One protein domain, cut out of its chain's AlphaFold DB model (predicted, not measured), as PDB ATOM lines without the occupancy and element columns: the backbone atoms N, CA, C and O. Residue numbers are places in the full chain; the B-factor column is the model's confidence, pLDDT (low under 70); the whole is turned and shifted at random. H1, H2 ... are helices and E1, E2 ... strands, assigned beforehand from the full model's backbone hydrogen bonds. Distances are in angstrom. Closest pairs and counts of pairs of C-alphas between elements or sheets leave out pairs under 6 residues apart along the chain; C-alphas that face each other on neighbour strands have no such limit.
ATOM      1  N   GLU A 120      84.724 115.283 100.222       93.19
ATOM      2  CA  GLU A 120      84.570 116.704 100.534       93.19
ATOM      3  C   GLU A 120      85.499 117.626  99.723       93.19
ATOM      4  O   GLU A 120      85.103 118.736  99.376       93.19
ATOM      5  N   ASP A 121      86.679 117.136  99.336       94.00
ATOM      6  CA  ASP A 121      87.705 117.871  98.583       94.00
ATOM      7  C   ASP A 121      87.754 117.454  97.103       94.00
ATOM      8  O   ASP A 121      88.718 117.725  96.377       94.00
ATOM      9  N   CYS A 122      86.732 116.739  96.627       93.50
ATOM     10  CA  CYS A 122      86.709 116.190  95.280       93.50
ATOM     11  C   CYS A 122      86.867 117.289  94.217       93.50
ATOM     12  O   CYS A 122      86.005 118.148  94.039       93.50
ATOM     13  N   MET A 123      87.938 117.201  93.423       93.19
ATOM     14  CA  MET A 123      88.243 118.203  92.397       93.19
ATOM     15  C   MET A 123      87.733 117.850  90.990       93.19
ATOM     16  O   MET A 123      88.027 118.556  90.027       93.19
ATOM     17  N   CYS A 124      87.002 116.742  90.824       93.06
ATOM     18  CA  CYS A 124      86.692 116.195  89.495       93.06
ATOM     19  C   CYS A 124      85.901 117.148  88.591       93.06
ATOM     20  O   CYS A 124      86.059 117.081  87.378       93.06
ATOM     21  N   SER A 125      85.061 118.015  89.158       94.56
ATOM     22  CA  SER A 125      84.295 119.020  88.408       94.56
ATOM     23  C   SER A 125      85.166 120.152  87.853       94.56
ATOM     24  O   SER A 125      84.773 120.804  86.889       94.56
ATOM     25  N   TYR A 126      86.348 120.378  88.434       92.44
ATOM     26  CA  TYR A 126      87.289 121.418  88.016       92.44
ATOM     27  C   TYR A 126      88.302 120.922  86.979       92.44
ATOM     28  O   TYR A 126      88.917 121.731  86.281       92.44
ATOM     29  N   VAL A 127      88.478 119.603  86.852       91.25
ATOM     30  CA  VAL A 127      89.377 119.013  85.857       91.25
ATOM     31  C   VAL A 127      88.694 119.039  84.495       91.25
ATOM     32  O   VAL A 127      87.704 118.346  84.268       91.25
ATOM     33  N   LYS A 128      89.234 119.835  83.570       92.38
ATOM     34  CA  LYS A 128      88.744 119.902  82.190       92.38
ATOM     35  C   LYS A 128      89.443 118.836  81.344       92.38
ATOM     36  O   LYS A 128      90.670 118.890  81.235       92.38
ATOM     37  N   PRO A 129      88.701 117.898  80.731       91.88
ATOM     38  CA  PRO A 129      89.287 116.959  79.788       91.88
ATOM     39  C   PRO A 129      89.937 117.692  78.615       91.88
ATOM     40  O   PRO A 129      89.445 118.725  78.159       91.88
ATOM     41  N   CYS A 130      91.030 117.135  78.112       90.44
ATOM     42  CA  CYS A 130      91.741 117.638  76.948       90.44
ATOM     43  C   CYS A 130      92.182 116.458  76.082       90.44
ATOM     44  O   CYS A 130      92.567 115.410  76.595       90.44
ATOM     45  N   GLY A 131      92.132 116.615  74.761       87.12
ATOM     46  CA  GLY A 131      92.670 115.609  73.854       87.12
ATOM     47  C   GLY A 131      94.195 115.599  73.910       87.12
ATOM     48  O   GLY A 131      94.828 116.645  73.783       87.12
ATOM     49  N   LEU A 132      94.791 114.418  74.063       87.62
ATOM     50  CA  LEU A 132      96.213 114.234  73.792       87.62
ATOM     51  C   LEU A 132      96.423 114.047  72.284       87.62
ATOM     52  O   LEU A 132      95.529 113.568  71.580       87.62
ATOM     53  N   TRP A 133      97.601 114.409  71.770       83.88
ATOM     54  CA  TRP A 133      97.946 114.097  70.384       83.88
ATOM     55  C   TRP A 133      97.829 112.584  70.159       83.88
ATOM     56  O   TRP A 133      98.400 111.807  70.920       83.88
ATOM     57  N   LYS A 134      97.098 112.161  69.118       82.88
ATOM     58  CA  LYS A 134      96.714 110.749  68.887       82.88
ATOM     59  C   LYS A 134      97.901 109.783  68.792       82.88
ATOM     60  O   LYS A 134      97.739 108.579  68.954       82.88
ATOM     61  N   ARG A 135      99.095 110.317  68.533       87.12
ATOM     62  CA  ARG A 135     100.346 109.568  68.437       87.12
ATOM     63  C   ARG A 135     101.106 109.472  69.757       87.12
ATOM     64  O   ARG A 135     102.213 108.961  69.749       87.12
ATOM     65  N   ILE A 136     100.560 109.938  70.878       91.00
ATOM     66  CA  ILE A 136     101.187 109.825  72.199       91.00
ATOM     67  C   ILE A 136     100.298 108.979  73.095       91.00
ATOM     68  O   ILE A 136      99.094 109.211  73.196       91.00
ATOM     69  N   ARG A 137     100.921 108.044  73.807       94.62
ATOM     70  CA  ARG A 137     100.304 107.341  74.923       94.62
ATOM     71  C   ARG A 137     101.224 107.352  76.134       94.62
ATOM     72  O   ARG A 137     102.377 106.933  76.045       94.62
ATOM     73  N   PHE A 138     100.703 107.791  77.270       95.81
ATOM     74  CA  PHE A 138     101.382 107.709  78.555       95.81
ATOM     75  C   PHE A 138     101.057 106.396  79.261       95.81
ATOM     76  O   PHE A 138      99.910 105.952  79.298       95.81
ATOM     77  N   TRP A 139     102.074 105.815  79.877       97.00
ATOM     78  CA  TRP A 139     101.962 104.734  80.840       97.00
ATOM     79  C   TRP A 139     102.457 105.266  82.171       97.00
ATOM     80  O   TRP A 139     103.658 105.482  82.340       97.00
ATOM     81  N   LEU A 140     101.538 105.518  83.101       96.12
ATOM     82  CA  LEU A 140     101.925 105.861  84.461       96.12
ATOM     83  C   LEU A 140     102.268 104.563  85.180       96.12
ATOM     84  O   LEU A 140     101.379 103.864  85.667       96.12
ATOM     85  N   TYR A 141     103.553 104.228  85.195       97.38
ATOM     86  CA  TYR A 141     104.051 103.074  85.918       97.38
ATOM     87  C   TYR A 141     104.241 103.484  87.372       97.38
ATOM     88  O   TYR A 141     105.175 104.218  87.689       97.38
ATOM     89  N   MET A 142     103.311 103.079  88.231       96.81
ATOM     90  CA  MET A 142     103.158 103.594  89.588       96.81
ATOM     91  C   MET A 142     103.599 102.572  90.628       96.81
ATOM     92  O   MET A 142     103.212 101.406  90.586       96.81
ATOM     93  N   HIS A 143     104.354 103.018  91.624       96.25
ATOM     94  CA  HIS A 143     104.690 102.198  92.773       96.25
ATOM     95  C   HIS A 143     103.432 101.907  93.624       96.25
ATOM     96  O   HIS A 143     102.685 102.829  93.955       96.25
ATOM     97  N   PRO A 144     103.199 100.667  94.100       95.56
ATOM     98  CA  PRO A 144     101.948 100.291  94.773       95.56
ATOM     99  C   PRO A 144     101.686 101.041  96.090       95.56
ATOM    100  O   PRO A 144     100.555 101.119  96.554       95.56
ATOM    101  N   ARG A 145     102.720 101.633  96.709       92.56
ATOM    102  CA  ARG A 145     102.543 102.499  97.895       92.56
ATOM    103  C   ARG A 145     101.953 103.873  97.577       92.56
ATOM    104  O   ARG A 145     101.476 104.526  98.506       92.56
ATOM    105  N   ASP A 146     102.042 104.303  96.324       92.69
ATOM    106  CA  ASP A 146     101.557 105.599  95.852       92.69
ATOM    107  C   ASP A 146     100.161 105.494  95.209       92.69
ATOM    108  O   ASP A 146      99.472 106.505  95.069       92.69
ATOM    109  N   PHE A 147      99.689 104.269  94.951       94.50
ATOM    110  CA  PHE A 147      98.310 103.981  94.558       94.50
ATOM    111  C   PHE A 147      97.311 104.492  95.608       94.50
ATOM    112  O   PHE A 147      97.461 104.238  96.807       94.50
ATOM    113  N   LEU A 148      96.303 105.241  95.149       93.38
ATOM    114  CA  LEU A 148      95.289 105.931  95.963       93.38
ATOM    115  C   LEU A 148      95.839 106.943  96.978       93.38
ATOM    116  O   LEU A 148      95.140 107.337  97.912       93.38
ATOM    117  N   ARG A 149      97.082 107.416  96.819       90.75
ATOM    118  CA  ARG A 149      97.553 108.554  97.613       90.75
ATOM    119  C   ARG A 149      96.965 109.860  97.093       90.75
ATOM    120  O   ARG A 149      97.126 110.217  95.929       90.75
ATOM    121  N   GLN A 150      96.368 110.623  98.003       89.00
ATOM    122  CA  GLN A 150      95.705 111.894  97.699       89.00
ATOM    123  C   GLN A 150      96.653 112.916  97.043       89.00
ATOM    124  O   GLN A 150      96.287 113.602  96.088       89.00
ATOM    125  N   ASN A 151      97.914 112.963  97.488       86.19
ATOM    126  CA  ASN A 151      98.932 113.887  96.979       86.19
ATOM    127  C   ASN A 151      99.587 113.451  95.654       86.19
ATOM    128  O   ASN A 151     100.414 114.186  95.122       86.19
ATOM    129  N   ASN A 152      99.245 112.279  95.112       88.38
ATOM    130  CA  ASN A 152      99.850 111.765  93.885       88.38
ATOM    131  C   ASN A 152      99.290 112.486  92.651       88.38
ATOM    132  O   ASN A 152      98.163 112.222  92.264       88.38
ATOM    133  N   THR A 153     100.008 113.391  92.001       85.81
ATOM    134  CA  THR A 153      99.462 114.149  90.858       85.81
ATOM    135  C   THR A 153      99.421 113.372  89.542       85.81
ATOM    136  O   THR A 153      98.725 113.806  88.626       85.81
ATOM    137  N   GLY A 154     100.070 112.205  89.441       88.31
ATOM    138  CA  GLY A 154     100.101 111.392  88.221       88.31
ATOM    139  C   GLY A 154      98.707 110.991  87.729       88.31
ATOM    140  O   GLY A 154      98.459 110.939  86.523       88.31
ATOM    141  N   LYS A 155      97.755 110.845  88.657       88.12
ATOM    142  CA  LYS A 155      96.334 110.608  88.360       88.12
ATOM    143  C   LYS A 155      95.675 111.639  87.449       88.12
ATOM    144  O   LYS A 155      94.775 111.297  86.685       88.12
ATOM    145  N   LEU A 156      96.168 112.879  87.445       91.06
ATOM    146  CA  LEU A 156      95.659 113.930  86.566       91.06
ATOM    147  C   LEU A 156      95.804 113.574  85.083       91.06
ATOM    148  O   LEU A 156      94.987 114.011  84.279       91.06
ATOM    149  N   LEU A 157      96.791 112.753  84.710       92.25
ATOM    150  CA  LEU A 157      97.036 112.395  83.314       92.25
ATOM    151  C   LEU A 157      95.837 111.682  82.686       92.25
ATOM    152  O   LEU A 157      95.368 112.101  81.631       92.25
ATOM    153  N   TRP A 158      95.299 110.641  83.326       91.50
ATOM    154  CA  TRP A 158      94.127 109.938  82.789       91.50
ATOM    155  C   TRP A 158      92.814 110.652  83.081       91.50
ATOM    156  O   TRP A 158      91.835 110.421  82.372       91.50
ATOM    157  N   GLN A 159      92.770 111.539  84.078       90.25
ATOM    158  CA  GLN A 159      91.608 112.402  84.291       90.25
ATOM    159  C   GLN A 159      91.472 113.465  83.191       90.25
ATOM    160  O   GLN A 159      90.352 113.776  82.791       90.25
ATOM    161  N   ILE A 160      92.591 113.998  82.691       93.31
ATOM    162  CA  ILE A 160      92.617 115.008  81.626       93.31
ATOM    163  C   ILE A 160      92.547 114.342  80.248       93.31
ATOM    164  O   ILE A 160      91.678 114.692  79.454       93.31
ATOM    165  N   PHE A 161      93.430 113.381  79.958       93.00
ATOM    166  CA  PHE A 161      93.589 112.807  78.613       93.00
ATOM    167  C   PHE A 161      92.746 111.551  78.352       93.00
ATOM    168  O   PHE A 161      92.673 111.074  77.215       93.00
ATOM    169  N   GLY A 162      92.116 111.003  79.391       91.44
ATOM    170  CA  GLY A 162      91.386 109.741  79.341       91.44
ATOM    171  C   GLY A 162      92.291 108.512  79.466       91.44
ATOM    172  O   GLY A 162      93.462 108.521  79.085       91.44
ATOM    173  N   VAL A 163      91.714 107.414  79.963       90.12
ATOM    174  CA  VAL A 163      92.427 106.159  80.280       90.12
ATOM    175  C   VAL A 163      93.057 105.451  79.070       90.12
ATOM    176  O   VAL A 163      93.961 104.630  79.222       90.12
ATOM    177  N   GLN A 164      92.590 105.780  77.861       87.19
ATOM    178  CA  GLN A 164      93.152 105.279  76.602       87.19
ATOM    179  C   GLN A 164      94.463 105.992  76.238       87.19
ATOM    180  O   GLN A 164      95.384 105.367  75.716       87.19
ATOM    181  N   SER A 165      94.560 107.288  76.550       92.31
ATOM    182  CA  SER A 165      95.728 108.127  76.253       92.31
ATOM    183  C   SER A 165      96.759 108.099  77.379       92.31
ATOM    184  O   SER A 165      97.951 108.235  77.124       92.31
ATOM    185  N   ALA A 166      96.316 107.931  78.625       94.56
ATOM    186  CA  ALA A 166      97.170 107.763  79.791       94.56
ATOM    187  C   ALA A 166      96.671 106.568  80.603       94.56
ATOM    188  O   ALA A 166      95.588 106.610  81.176       94.56
ATOM    189  N   THR A 167      97.443 105.490  80.633       95.25
ATOM    190  CA  THR A 167      97.046 104.235  81.270       95.25
ATOM    191  C   THR A 167      97.846 104.022  82.554       95.25
ATOM    192  O   THR A 167      99.075 104.106  82.543       95.25
ATOM    193  N   LEU A 168      97.152 103.748  83.661       95.81
ATOM    194  CA  LEU A 168      97.779 103.332  84.915       95.81
ATOM    195  C   LEU A 168      98.304 101.895  84.784       95.81
ATOM    196  O   LEU A 168      97.579 101.013  84.328       95.81
ATOM    197  N   CYS A 169      99.544 101.675  85.212       97.06
ATOM    198  CA  CYS A 169     100.163 100.363  85.357       97.06
ATOM    199  C   CYS A 169     100.797 100.288  86.749       97.06
ATOM    200  O   CYS A 169     101.692 101.076  87.059       97.06
ATOM    201  N   VAL A 170     100.339  99.389  87.617       97.25
ATOM    202  CA  VAL A 170     100.869  99.285  88.980       97.25
ATOM    203  C   VAL A 170     102.056  98.317  89.027       97.25
ATOM    204  O   VAL A 170     101.958  97.148  88.660       97.25
ATOM    205  N   PHE A 171     103.195  98.803  89.519       97.62
ATOM    206  CA  PHE A 171     104.436  98.045  89.682       97.62
ATOM    207  C   PHE A 171     104.223  96.788  90.532       97.62
ATOM    208  O   PHE A 171     103.777  96.873  91.678       97.62
ATOM    209  N   GLY A 172     104.563  95.626  89.965       96.75
ATOM    210  CA  GLY A 172     104.396  94.323  90.613       96.75
ATOM    211  C   GLY A 172     102.997  93.713  90.522       96.75
ATOM    212  O   GLY A 172     102.783  92.636  91.078       96.75
ATOM    213  N   ILE A 173     102.064  94.349  89.806       97.62
ATOM    214  CA  ILE A 173     100.802  93.729  89.392       97.62
ATOM    215  C   ILE A 173     100.999  93.116  88.006       97.62
ATOM    216  O   ILE A 173     101.245  93.819  87.028       97.62
ATOM    217  N   ALA A 174     100.921  91.787  87.930       95.44
ATOM    218  CA  ALA A 174     101.280  91.038  86.729       95.44
ATOM    219  C   ALA A 174     100.384  91.386  85.536       95.44
ATOM    220  O   ALA A 174     100.889  91.594  84.439       95.44
ATOM    221  N   GLU A 175      99.078  91.495  85.765       96.62
ATOM    222  CA  GLU A 175      98.079  91.791  84.741       96.62
ATOM    223  C   GLU A 175      98.281  93.191  84.130       96.62
ATOM    224  O   GLU A 175      98.184  93.361  82.914       96.62
ATOM    225  N   ASP A 176      98.619  94.188  84.955       96.25
ATOM    226  CA  ASP A 176      98.927  95.552  84.503       96.25
ATOM    227  C   ASP A 176     100.207  95.581  83.660       96.25
ATOM    228  O   ASP A 176     100.238  96.151  82.563       96.25
ATOM    229  N   GLU A 177     101.269  94.946  84.162       97.00
ATOM    230  CA  GLU A 177     102.553  94.886  83.471       97.00
ATOM    231  C   GLU A 177     102.443  94.107  82.159       97.00
ATOM    232  O   GLU A 177     103.011  94.529  81.155       97.00
ATOM    233  N   GLU A 178     101.686  93.011  82.126       96.50
ATOM    234  CA  GLU A 178     101.450  92.232  80.914       96.50
ATOM    235  C   GLU A 178     100.741  93.065  79.840       96.50
ATOM    236  O   GLU A 178     101.196  93.089  78.694       96.50
ATOM    237  N   ILE A 179      99.682  93.799  80.197       96.19
ATOM    238  CA  ILE A 179      98.985  94.701  79.267       96.19
ATOM    239  C   ILE A 179      99.957  95.742  78.706       96.19
ATOM    240  O   ILE A 179     100.044  95.915  77.489       96.19
ATOM    241  N   MET A 180     100.726  96.398  79.575       97.12
ATOM    242  CA  MET A 180     101.712  97.402  79.176       97.12
ATOM    243  C   MET A 180     102.778  96.823  78.231       97.12
ATOM    244  O   MET A 180     103.054  97.384  77.169       97.12
ATOM    245  N   TRP A 181     103.357  95.670  78.571       97.19
ATOM    246  CA  TRP A 181     104.409  95.042  77.771       97.19
ATOM    247  C   TRP A 181     103.894  94.422  76.471       97.19
ATOM    248  O   TRP A 181     104.624  94.399  75.479       97.19
ATOM    249  N   ASN A 182     102.647  93.952  76.423       96.69
ATOM    250  CA  ASN A 182     102.012  93.507  75.182       96.69
ATOM    251  C   ASN A 182     101.869  94.661  74.183       96.69
ATOM    252  O   ASN A 182     102.165  94.490  72.998       96.69
ATOM    253  N   GLU A 183     101.514  95.852  74.664       95.88
ATOM    254  CA  GLU A 183     101.467  97.065  73.846       95.88
ATOM    255  C   GLU A 183     102.867  97.469  73.358       95.88
ATOM    256  O   GLU A 183     103.049  97.739  72.170       95.88
ATOM    257  N   PHE A 184     103.886  97.413  74.223       95.44
ATOM    258  CA  PHE A 184     105.277  97.698  73.837       95.44
ATOM    259  C   PHE A 184     105.828  96.722  72.802       95.44
ATOM    260  O   PHE A 184     106.494  97.145  71.857       95.44
ATOM    261  N   LYS A 185     105.535  95.425  72.942       94.75
ATOM    262  CA  LYS A 185     105.916  94.407  71.954       94.75
ATOM    263  C   LYS A 185     105.290  94.694  70.593       94.75
ATOM    264  O   LYS A 185     105.981  94.589  69.586       94.75
ATOM    265  N   ARG A 186     104.014  95.097  70.564       94.00
ATOM    266  CA  ARG A 186     103.305  95.433  69.322       94.00
ATOM    267  C   ARG A 186     103.840  96.709  68.667       94.00
ATOM    268  O   ARG A 186     103.959  96.750  67.449       94.00
ATOM    269  N   ALA A 187     104.159  97.733  69.458       92.69
ATOM    270  CA  ALA A 187     104.683  99.003  68.952       92.69
ATOM    271  C   ALA A 187     106.157  98.912  68.508       92.69
ATOM    272  O   ALA A 187     106.578  99.603  67.579       92.69
ATOM    273  N   GLY A 188     106.936  98.048  69.161       91.00
ATOM    274  CA  GLY A 188     108.368  97.884  68.942       91.00
ATOM    275  C   GLY A 188     109.222  98.883  69.735       91.00
ATOM    276  O   GLY A 188     108.799  99.994  70.055       91.00
ATOM    277  N   LYS A 189     110.474  98.493  70.023       89.81
ATOM    278  CA  LYS A 189     111.447  99.261  70.831       89.81
ATOM    279  C   LYS A 189     111.568 100.727  70.402       89.81
ATOM    280  O   LYS A 189     111.640 101.623  71.241       89.81
ATOM    281  N   SER A 190     111.560 100.990  69.093       87.75
ATOM    282  CA  SER A 190     111.724 102.342  68.545       87.75
ATOM    283  C   SER A 190     110.594 103.300  68.923       87.75
ATOM    284  O   SER A 190     110.820 104.506  68.871       87.75
ATOM    285  N   GLN A 191     109.446 102.801  69.390       91.69
ATOM    286  CA  GLN A 191     108.290 103.601  69.800       91.69
ATOM    287  C   GLN A 191     108.143 103.753  71.320       91.69
ATOM    288  O   GLN A 191     107.235 104.445  71.766       91.69
ATOM    289  N   VAL A 192     109.007 103.137  72.133       92.31
ATOM    290  CA  VAL A 192     108.891 103.165  73.602       92.31
ATOM    291  C   VAL A 192     110.008 104.007  74.208       92.31
ATOM    292  O   VAL A 192     111.182 103.820  73.883       92.31
ATOM    293  N   ARG A 193     109.657 104.951  75.084       89.81
ATOM    294  CA  ARG A 193     110.594 105.841  75.783       89.81
ATOM    295  C   ARG A 193     110.255 105.914  77.265       89.81
ATOM    296  O   ARG A 193     109.097 106.098  77.626       89.81
ATOM    297  N   CYS A 194     111.258 105.821  78.130       91.00
ATOM    298  CA  CYS A 194     111.100 106.084  79.559       91.00
ATOM    299  C   CYS A 194     111.459 107.542  79.871       91.00
ATOM    300  O   CYS A 194     112.535 108.016  79.507       91.00
ATOM    301  N   LEU A 195     110.567 108.267  80.536       87.06
ATOM    302  CA  LEU A 195     110.817 109.617  81.030       87.06
ATOM    303  C   LEU A 195     111.395 109.509  82.439       87.06
ATOM    304  O   LEU A 195     110.673 109.451  83.433       87.06
ATOM    305  N   TYR A 196     112.720 109.440  82.507       80.00
ATOM    306  CA  TYR A 196     113.455 109.343  83.758       80.00
ATOM    307  C   TYR A 196     114.807 110.047  83.613       80.00
ATOM    308  O   TYR A 196     115.460 109.888  82.576       80.00
ATOM    309  N   PRO A 197     115.259 110.805  84.629       67.12
ATOM    310  CA  PRO A 197     116.555 111.469  84.612       67.12
ATOM    311  C   PRO A 197     117.650 110.411  84.759       67.12
ATOM    312  O   PRO A 197     118.113 110.096  85.854       67.12
ATOM    313  N   ASN A 198     118.035 109.807  83.640       64.12
ATOM    314  CA  ASN A 198     119.191 108.935  83.574       64.12
ATOM    315  C   ASN A 198     120.407 109.790  83.196       64.12
ATOM    316  O   ASN A 198     120.394 110.474  82.174       64.12
ATOM    317  N   HIS A 199     121.437 109.777  84.042       54.84
ATOM    318  CA  HIS A 199     122.678 110.527  83.830       54.84
ATOM    319  C   HIS A 199     123.648 109.821  82.871       54.84
ATOM    320  O   HIS A 199     124.659 110.413  82.499       54.84
ATOM    321  N   ASN A 200     123.347 108.589  82.448       55.25
ATOM    322  CA  ASN A 200     124.159 107.886  81.459       55.25
ATOM    323  C   ASN A 200     123.891 108.476  80.065       55.25
ATOM    324  O   ASN A 200     122.839 108.264  79.458       55.25
ATOM    325  N   SER A 201     124.865 109.254  79.597       49.34
ATOM    326  CA  SER A 201     124.823 110.159  78.444       49.34
ATOM    327  C   SER A 201     124.750 109.486  77.071       49.34
ATOM    328  O   SER A 201     124.509 110.174  76.087       49.34
ATOM    329  N   GLU A 202     124.945 108.171  76.974       51.22
ATOM    330  CA  GLU A 202     125.117 107.493  75.679       51.22
ATOM    331  C   GLU A 202     123.798 107.210  74.937       51.22
ATOM    332  O   GLU A 202     123.807 107.054  73.720       51.22
ATOM    333  N   VAL A 203     122.646 107.214  75.628       53.84
ATOM    334  CA  VAL A 203     121.319 106.931  75.026       53.84
ATOM    335  C   VAL A 203     120.252 107.910  75.542       53.84
ATOM    336  O   VAL A 203     119.123 107.534  75.865       53.84
ATOM    337  N   THR A 204     120.619 109.183  75.693       57.19
ATOM    338  CA  THR A 204     119.665 110.230  76.082       57.19
ATOM    339  C   THR A 204     119.045 110.843  74.831       57.19
ATOM    340  O   THR A 204     119.687 111.632  74.144       57.19
ATOM    341  N   PHE A 205     117.792 110.495  74.540       60.19
ATOM    342  CA  PHE A 205     117.032 111.158  73.479       60.19
ATOM    343  C   PHE A 205     116.523 112.507  73.987       60.19
ATOM    344  O   PHE A 205     115.979 112.592  75.091       60.19
ATOM    345  N   SER A 206     116.665 113.565  73.193       64.00
ATOM    346  CA  SER A 206     115.984 114.824  73.477       64.00
ATOM    347  C   SER A 206     114.509 114.736  73.075       64.00
ATOM    348  O   SER A 206     114.101 113.905  72.261       64.00
ATOM    349  N   VAL A 207     113.686 115.640  73.611       64.12
ATOM    350  CA  VAL A 207     112.286 115.781  73.176       64.12
ATOM    351  C   VAL A 207     112.215 116.055  71.666       64.12
ATOM    352  O   VAL A 207     111.325 115.545  70.996       64.12
ATOM    353  N   LYS A 208     113.182 116.793  71.104       64.75
ATOM    354  CA  LYS A 208     113.242 117.075  69.662       64.75
ATOM    355  C   LYS A 208     113.488 115.808  68.839       64.75
ATOM    356  O   LYS A 208     112.856 115.634  67.804       64.75
ATOM    357  N   ASP A 209     114.320 114.895  69.337       65.56
ATOM    358  CA  ASP A 209     114.604 113.621  68.662       65.56
ATOM    359  C   ASP A 209     113.396 112.674  68.684       65.56
ATOM    360  O   ASP A 209     113.225 111.860  67.782       65.56
ATOM    361  N   ALA A 210     112.536 112.784  69.703       63.47
ATOM    362  CA  ALA A 210     111.331 111.965  69.827       63.47
ATOM    363  C   ALA A 210     110.218 112.367  68.845       63.47
ATOM    364  O   ALA A 210     109.433 111.514  68.437       63.47
ATOM    365  N   ASP A 227     101.354 106.604  61.262       62.47
ATOM    366  CA  ASP A 227     100.360 106.077  62.223       62.47
ATOM    367  C   ASP A 227     100.931 105.391  63.483       62.47
ATOM    368  O   ASP A 227     100.209 104.757  64.254       62.47
ATOM    369  N   LYS A 228     102.242 105.492  63.737       83.38
ATOM    370  CA  LYS A 228     102.848 104.849  64.919       83.38
ATOM    371  C   LYS A 228     102.663 105.700  66.179       83.38
ATOM    372  O   LYS A 228     103.061 106.871  66.217       83.38
ATOM    373  N   THR A 229     102.066 105.092  67.207       90.56
ATOM    374  CA  THR A 229     101.923 105.656  68.557       90.56
ATOM    375  C   THR A 229     103.239 105.556  69.327       90.56
ATOM    376  O   THR A 229     103.773 104.469  69.529       90.56
ATOM    377  N   LEU A 230     103.721 106.695  69.817       92.12
ATOM    378  CA  LEU A 230     104.821 106.817  70.762       92.12
ATOM    379  C   LEU A 230     104.322 106.561  72.185       92.12
ATOM    380  O   LEU A 230     103.410 107.226  72.682       92.12
ATOM    381  N   HIS A 231     104.958 105.613  72.859       94.88
ATOM    382  CA  HIS A 231     104.677 105.252  74.237       94.88
ATOM    383  C   HIS A 231     105.701 105.879  75.179       94.88
ATOM    384  O   HIS A 231     106.898 105.611  75.084       94.88
ATOM    385  N   PHE A 232     105.212 106.661  76.136       94.25
ATOM    386  CA  PHE A 232     106.020 107.275  77.181       94.25
ATOM    387  C   PHE A 232     105.724 106.628  78.528       94.25
ATOM    388  O   PHE A 232     104.584 106.640  78.989       94.25
ATOM    389  N   ILE A 233     106.752 106.085  79.171       95.56
ATOM    390  CA  ILE A 233     106.669 105.502  80.507       95.56
ATOM    391  C   ILE A 233     107.056 106.572  81.520       95.56
ATOM    392  O   ILE A 233     108.167 107.097  81.476       95.56
ATOM    393  N   LEU A 234     106.143 106.882  82.432       94.38
ATOM    394  CA  LEU A 234     106.345 107.804  83.543       94.38
ATOM    395  C   LEU A 234     106.492 106.982  84.821       94.38
ATOM    396  O   LEU A 234     105.581 106.234  85.170       94.38
ATOM    397  N   LEU A 235     107.635 107.102  85.501       93.56
ATOM    398  CA  LEU A 235     107.881 106.389  86.756       93.56
ATOM    399  C   LEU A 235     107.360 107.202  87.932       93.56
ATOM    400  O   LEU A 235     107.943 108.224  88.294       93.56
ATOM    401  N   ASP A 236     106.287 106.721  88.541       92.62
ATOM    402  CA  ASP A 236     105.615 107.404  89.632       92.62
ATOM    403  C   ASP A 236     105.874 106.701  90.965       92.62
ATOM    404  O   ASP A 236     105.315 105.652  91.290       92.62
ATOM    405  N   GLY A 237     106.796 107.283  91.721       91.19
ATOM    406  CA  GLY A 237     107.250 106.776  93.001       91.19
ATOM    407  C   GLY A 237     108.315 107.681  93.613       91.19
ATOM    408  O   GLY A 237     108.767 108.668  93.028       91.19
ATOM    409  N   THR A 238     108.746 107.346  94.829       89.00
ATOM    410  CA  THR A 238     109.949 107.967  95.411       89.00
ATOM    411  C   THR A 238     111.187 107.639  94.573       89.00
ATOM    412  O   THR A 238     111.208 106.613  93.903       89.00
ATOM    413  N   TRP A 239     112.253 108.442  94.667       85.25
ATOM    414  CA  TRP A 239     113.487 108.230  93.893       85.25
ATOM    415  C   TRP A 239     114.006 106.782  93.944       85.25
ATOM    416  O   TRP A 239     114.255 106.166  92.912       85.25
ATOM    417  N   ASN A 240     114.087 106.204  95.148       88.19
ATOM    418  CA  ASN A 240     114.554 104.830  95.336       88.19
ATOM    419  C   ASN A 240     113.600 103.796  94.715       88.19
ATOM    420  O   ASN A 240     114.054 102.814  94.133       88.19
ATOM    421  N   ASN A 241     112.286 104.025  94.810       92.12
ATOM    422  CA  ASN A 241     111.290 103.150  94.190       92.12
ATOM    423  C   ASN A 241     111.382 103.225  92.662       92.12
ATOM    424  O   ASN A 241     111.453 102.190  92.005       92.12
ATOM    425  N   SER A 242     111.444 104.436  92.105       90.94
ATOM    426  CA  SER A 242     111.539 104.659  90.662       90.94
ATOM    427  C   SER A 242     112.829 104.078  90.079       90.94
ATOM    428  O   SER A 242     112.800 103.534  88.982       90.94
ATOM    429  N   ALA A 243     113.940 104.086  90.822       90.12
ATOM    430  CA  ALA A 243     115.165 103.399  90.412       90.12
ATOM    431  C   ALA A 243     114.979 101.870  90.302       90.12
ATOM    432  O   ALA A 243     115.417 101.263  89.324       90.12
ATOM    433  N   ALA A 244     114.292 101.242  91.264       92.94
ATOM    434  CA  ALA A 244     113.974  99.811  91.207       92.94
ATOM    435  C   ALA A 244     113.002  99.478  90.060       92.94
ATOM    436  O   ALA A 244     113.184  98.485  89.355       92.94
ATOM    437  N   MET A 245     112.008 100.340  89.831       95.06
ATOM    438  CA  MET A 245     111.065 100.226  88.715       95.06
ATOM    439  C   MET A 245     111.780 100.348  87.365       95.06
ATOM    440  O   MET A 245     111.555  99.526  86.479       95.06
ATOM    441  N   LEU A 246     112.697 101.312  87.222       92.38
ATOM    442  CA  LEU A 246     113.523 101.457  86.024       92.38
ATOM    443  C   LEU A 246     114.369 100.208  85.775       92.38
ATOM    444  O   LEU A 246     114.433  99.740  84.641       92.38
ATOM    445  N   LYS A 247     115.002  99.661  86.822       92.12
ATOM    446  CA  LYS A 247     115.793  98.431  86.710       92.12
ATOM    447  C   LYS A 247     114.946  97.283  86.158       92.12
ATOM    448  O   LYS A 247     115.341  96.679  85.169       92.12
ATOM    449  N   ARG A 248     113.751  97.052  86.715       93.94
ATOM    450  CA  ARG A 248     112.824  96.026  86.209       93.94
ATOM    451  C   ARG A 248     112.454  96.251  84.743       93.94
ATOM    452  O   ARG A 248     112.421  95.294  83.973       93.94
ATOM    453  N   LEU A 249     112.190  97.498  84.344       94.06
ATOM    454  CA  LEU A 249     111.884  97.801  82.946       94.06
ATOM    455  C   LEU A 249     113.056  97.477  82.016       94.06
ATOM    456  O   LEU A 249     112.828  96.944  80.935       94.06
ATOM    457  N   LYS A 250     114.293  97.781  82.427       91.88
ATOM    458  CA  LYS A 250     115.502  97.442  81.664       91.88
ATOM    459  C   LYS A 250     115.717  95.934  81.576       91.88
ATOM    460  O   LYS A 250     115.934  95.426  80.481       91.88
ATOM    461  N   ASP A 251     115.581  95.220  82.691       92.44
ATOM    462  CA  ASP A 251     115.718  93.760  82.734       92.44
ATOM    463  C   ASP A 251     114.702  93.090  81.788       92.44
ATOM    464  O   ASP A 251     115.049  92.202  81.006       92.44
ATOM    465  N   HIS A 252     113.452  93.567  81.787       93.44
ATOM    466  CA  HIS A 252     112.423  93.038  80.894       93.44
ATOM    467  C   HIS A 252     112.638  93.467  79.431       93.44
ATOM    468  O   HIS A 252     112.493  92.640  78.534       93.44
ATOM    469  N   ALA A 253     113.070  94.709  79.174       92.31
ATOM    470  CA  ALA A 253     113.450  95.167  77.833       92.31
ATOM    471  C   ALA A 253     114.568  94.300  77.237       92.31
ATOM    472  O   ALA A 253     114.468  93.898  76.079       92.31
ATOM    473  N   LYS A 254     115.579  93.944  78.040       91.69
ATOM    474  CA  LYS A 254     116.662  93.038  77.642       91.69
ATOM    475  C   LYS A 254     116.136  91.655  77.275       91.69
ATOM    476  O   LYS A 254     116.526  91.104  76.251       91.69
ATOM    477  N   SER A 255     115.202  91.119  78.061       91.69
ATOM    478  CA  SER A 255     114.569  89.831  77.757       91.69
ATOM    479  C   SER A 255     113.720  89.857  76.481       91.69
ATOM    480  O   SER A 255     113.627  88.836  75.807       91.69
ATOM    481  N   VAL A 256     113.059  90.976  76.174       92.06
ATOM    482  CA  VAL A 256     112.102  91.076  75.057       92.06
ATOM    483  C   VAL A 256     112.778  91.498  73.749       92.06
ATOM    484  O   VAL A 256     112.379  91.037  72.682       92.06
ATOM    485  N   TRP A 257     113.784  92.373  73.810       90.69
ATOM    486  CA  TRP A 257     114.418  92.980  72.635       90.69
ATOM    487  C   TRP A 257     115.904  92.639  72.465       90.69
ATOM    488  O   TRP A 257     116.488  93.057  71.472       90.69
ATOM    489  N   GLY A 258     116.526  91.902  73.390       83.50
ATOM    490  CA  GLY A 258     117.913  91.431  73.264       83.50
ATOM    491  C   GLY A 258     119.008  92.470  73.547       83.50
ATOM    492  O   GLY A 258     120.171  92.090  73.638       83.50
ATOM    493  N   ASP A 259     118.655  93.743  73.748       67.75
ATOM    494  CA  ASP A 259     119.582  94.846  74.052       67.75
ATOM    495  C   ASP A 259     119.423  95.355  75.491       67.75
ATOM    496  O   ASP A 259     118.318  95.366  76.032       67.75
ATOM    497  N   GLU A 260     120.501  95.868  76.094       61.88
ATOM    498  CA  GLU A 260     120.503  96.288  77.506       61.88
ATOM    499  C   GLU A 260     119.758  97.601  77.799       61.88
ATOM    500  O   GLU A 260     119.335  97.824  78.936       61.88
ATOM    501  N   ASP A 261     119.540  98.460  76.797       75.69
ATOM    502  CA  ASP A 261     119.073  99.822  77.056       75.69
ATOM    503  C   ASP A 261     117.661 100.114  76.542       75.69
ATOM    504  O   ASP A 261     117.399 100.291  75.346       75.69
ATOM    505  N   LEU A 262     116.743 100.241  77.507       84.00
ATOM    506  CA  LEU A 262     115.476 100.944  77.336       84.00
ATOM    507  C   LEU A 262     115.771 102.440  77.111       84.00
ATOM    508  O   LEU A 262     116.316 103.082  78.018       84.00
ATOM    509  N   PRO A 263     115.393 103.024  75.958       83.31
ATOM    510  CA  PRO A 263     115.719 104.414  75.673       83.31
ATOM    511  C   PRO A 263     115.067 105.364  76.684       83.31
ATOM    512  O   PRO A 263     113.853 105.305  76.915       83.31
ATOM    513  N   CYS A 264     115.870 106.248  77.279       82.56
ATOM    514  CA  CYS A 264     115.411 107.218  78.268       82.56
ATOM    515  C   CYS A 264     115.503 108.645  77.715       82.56
ATOM    516  O   CYS A 264     116.452 108.997  77.016       82.56
ATOM    517  N   ILE A 265     114.523 109.475  78.053       76.50
ATOM    518  CA  ILE A 265     114.555 110.914  77.791       76.50
ATOM    519  C   ILE A 265     114.887 111.602  79.109       76.50
ATOM    520  O   ILE A 265     114.099 111.562  80.057       76.50
ATOM    521  N   SER A 266     116.055 112.236  79.157       67.25
ATOM    522  CA  SER A 266     116.445 113.086  80.278       67.25
ATOM    523  C   SER A 266     115.949 114.505  80.018       67.25
ATOM    524  O   SER A 266     116.232 115.101  78.978       67.25
TER     525      SER A 266
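This is residues 120 to 210 and 227 to 266 of the 278 residues of the protein "tRNA-uridine aminocarboxypropyltransferase" of Arabidopsis thaliana (UniProt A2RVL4). A strongly twisted sheet of four parallel strands forms the middle layer, with H2 and H4 over one face and H1 over the other. The leading stretch, residues 120 to 135, has no named element and reaches out beyond H1, while a long link and short H3 follow the edge strand E3. The 131 printed residues include four named helices and four named strands, in the order E1 H1 E2 H2 E3 H3 E4 H4, and the class is mixed, helices and strands. The sheet's order is E2 E1 E4 E3. The whole is compact, with a radius of gyration of the C-alphas of 14.9 A and spans of 49 by 34 by 29 A.

E1, residues 136 to 142, begins at C-alpha 136 (101.187, 109.825, 72.199) and is 18.6 A long. H1 is residues 153 to 161, 13.6 A, and E2 is residues 166 to 170, 13.0 A. H2, residues 174 to 187, measures 19.8 A. E3 is residues 192 to 195, 10.0 A, and H3 is residues 207 to 210, 5.2 A. E4, residues 230 to 236, is 18.9 A long. H4, residues 239 to 257, is the longest helix at 26.2 A and ends at C-alpha 257 (114.418, 92.980, 72.635).

E1 and E4 are parallel at 23 degrees, with N 139 and O 232 at 2.8 A. E2 and E1 are parallel at 24 degrees, with N 167 and O 138 at 2.8 A. E4 and E3 are parallel at 34 degrees, with N 195 and O 233 at 2.8 A. E1, H1 and E2 make a strand-helix-strand unit, two parallel neighbour strands with a helix between, its crossover right-handed. E2, H2 and E3 make a split one, with E1 and E4 between its strands, also right-handed. Helices on both faces make three layers. H1 is on the sheet at a height of 8.7 A; its closest C-alphas to E2 are those of Trp 158 and Ala 166, 4.8 A. On the opposite face, H2 has a height of 9.4 A; the C-alphas of Cys 169 in E2 and Asp 176 are its closest, 5.0 A. H4, on the same face as H2, has a height of 10.0 A over the sheet and lies over E4. H2 and H4 are close but not clearly touching, with the C-alphas of Lys 185 and Val 256 7.7 A apart, at a steep tilt of 53 degrees. H3 is not on the sheet. In H2 and H4 every O i to N i+4 pair is within hydrogen-bond range, in H1 3 of 5; H3 is too short for such a pair.

The C-alphas of Glu 120 and Gly 258 are the two farthest apart, 49.9 A. Residues 211 to 226 are not printed, and C-alphas 210 and 227 are 14.6 A apart across this cut. The link from E3 to H3 is long, 11 residues. The model's pLDDT averages 87.5 over the printed part and is under 70 at residues 197 to 210, 227, 259 to 260 and 266.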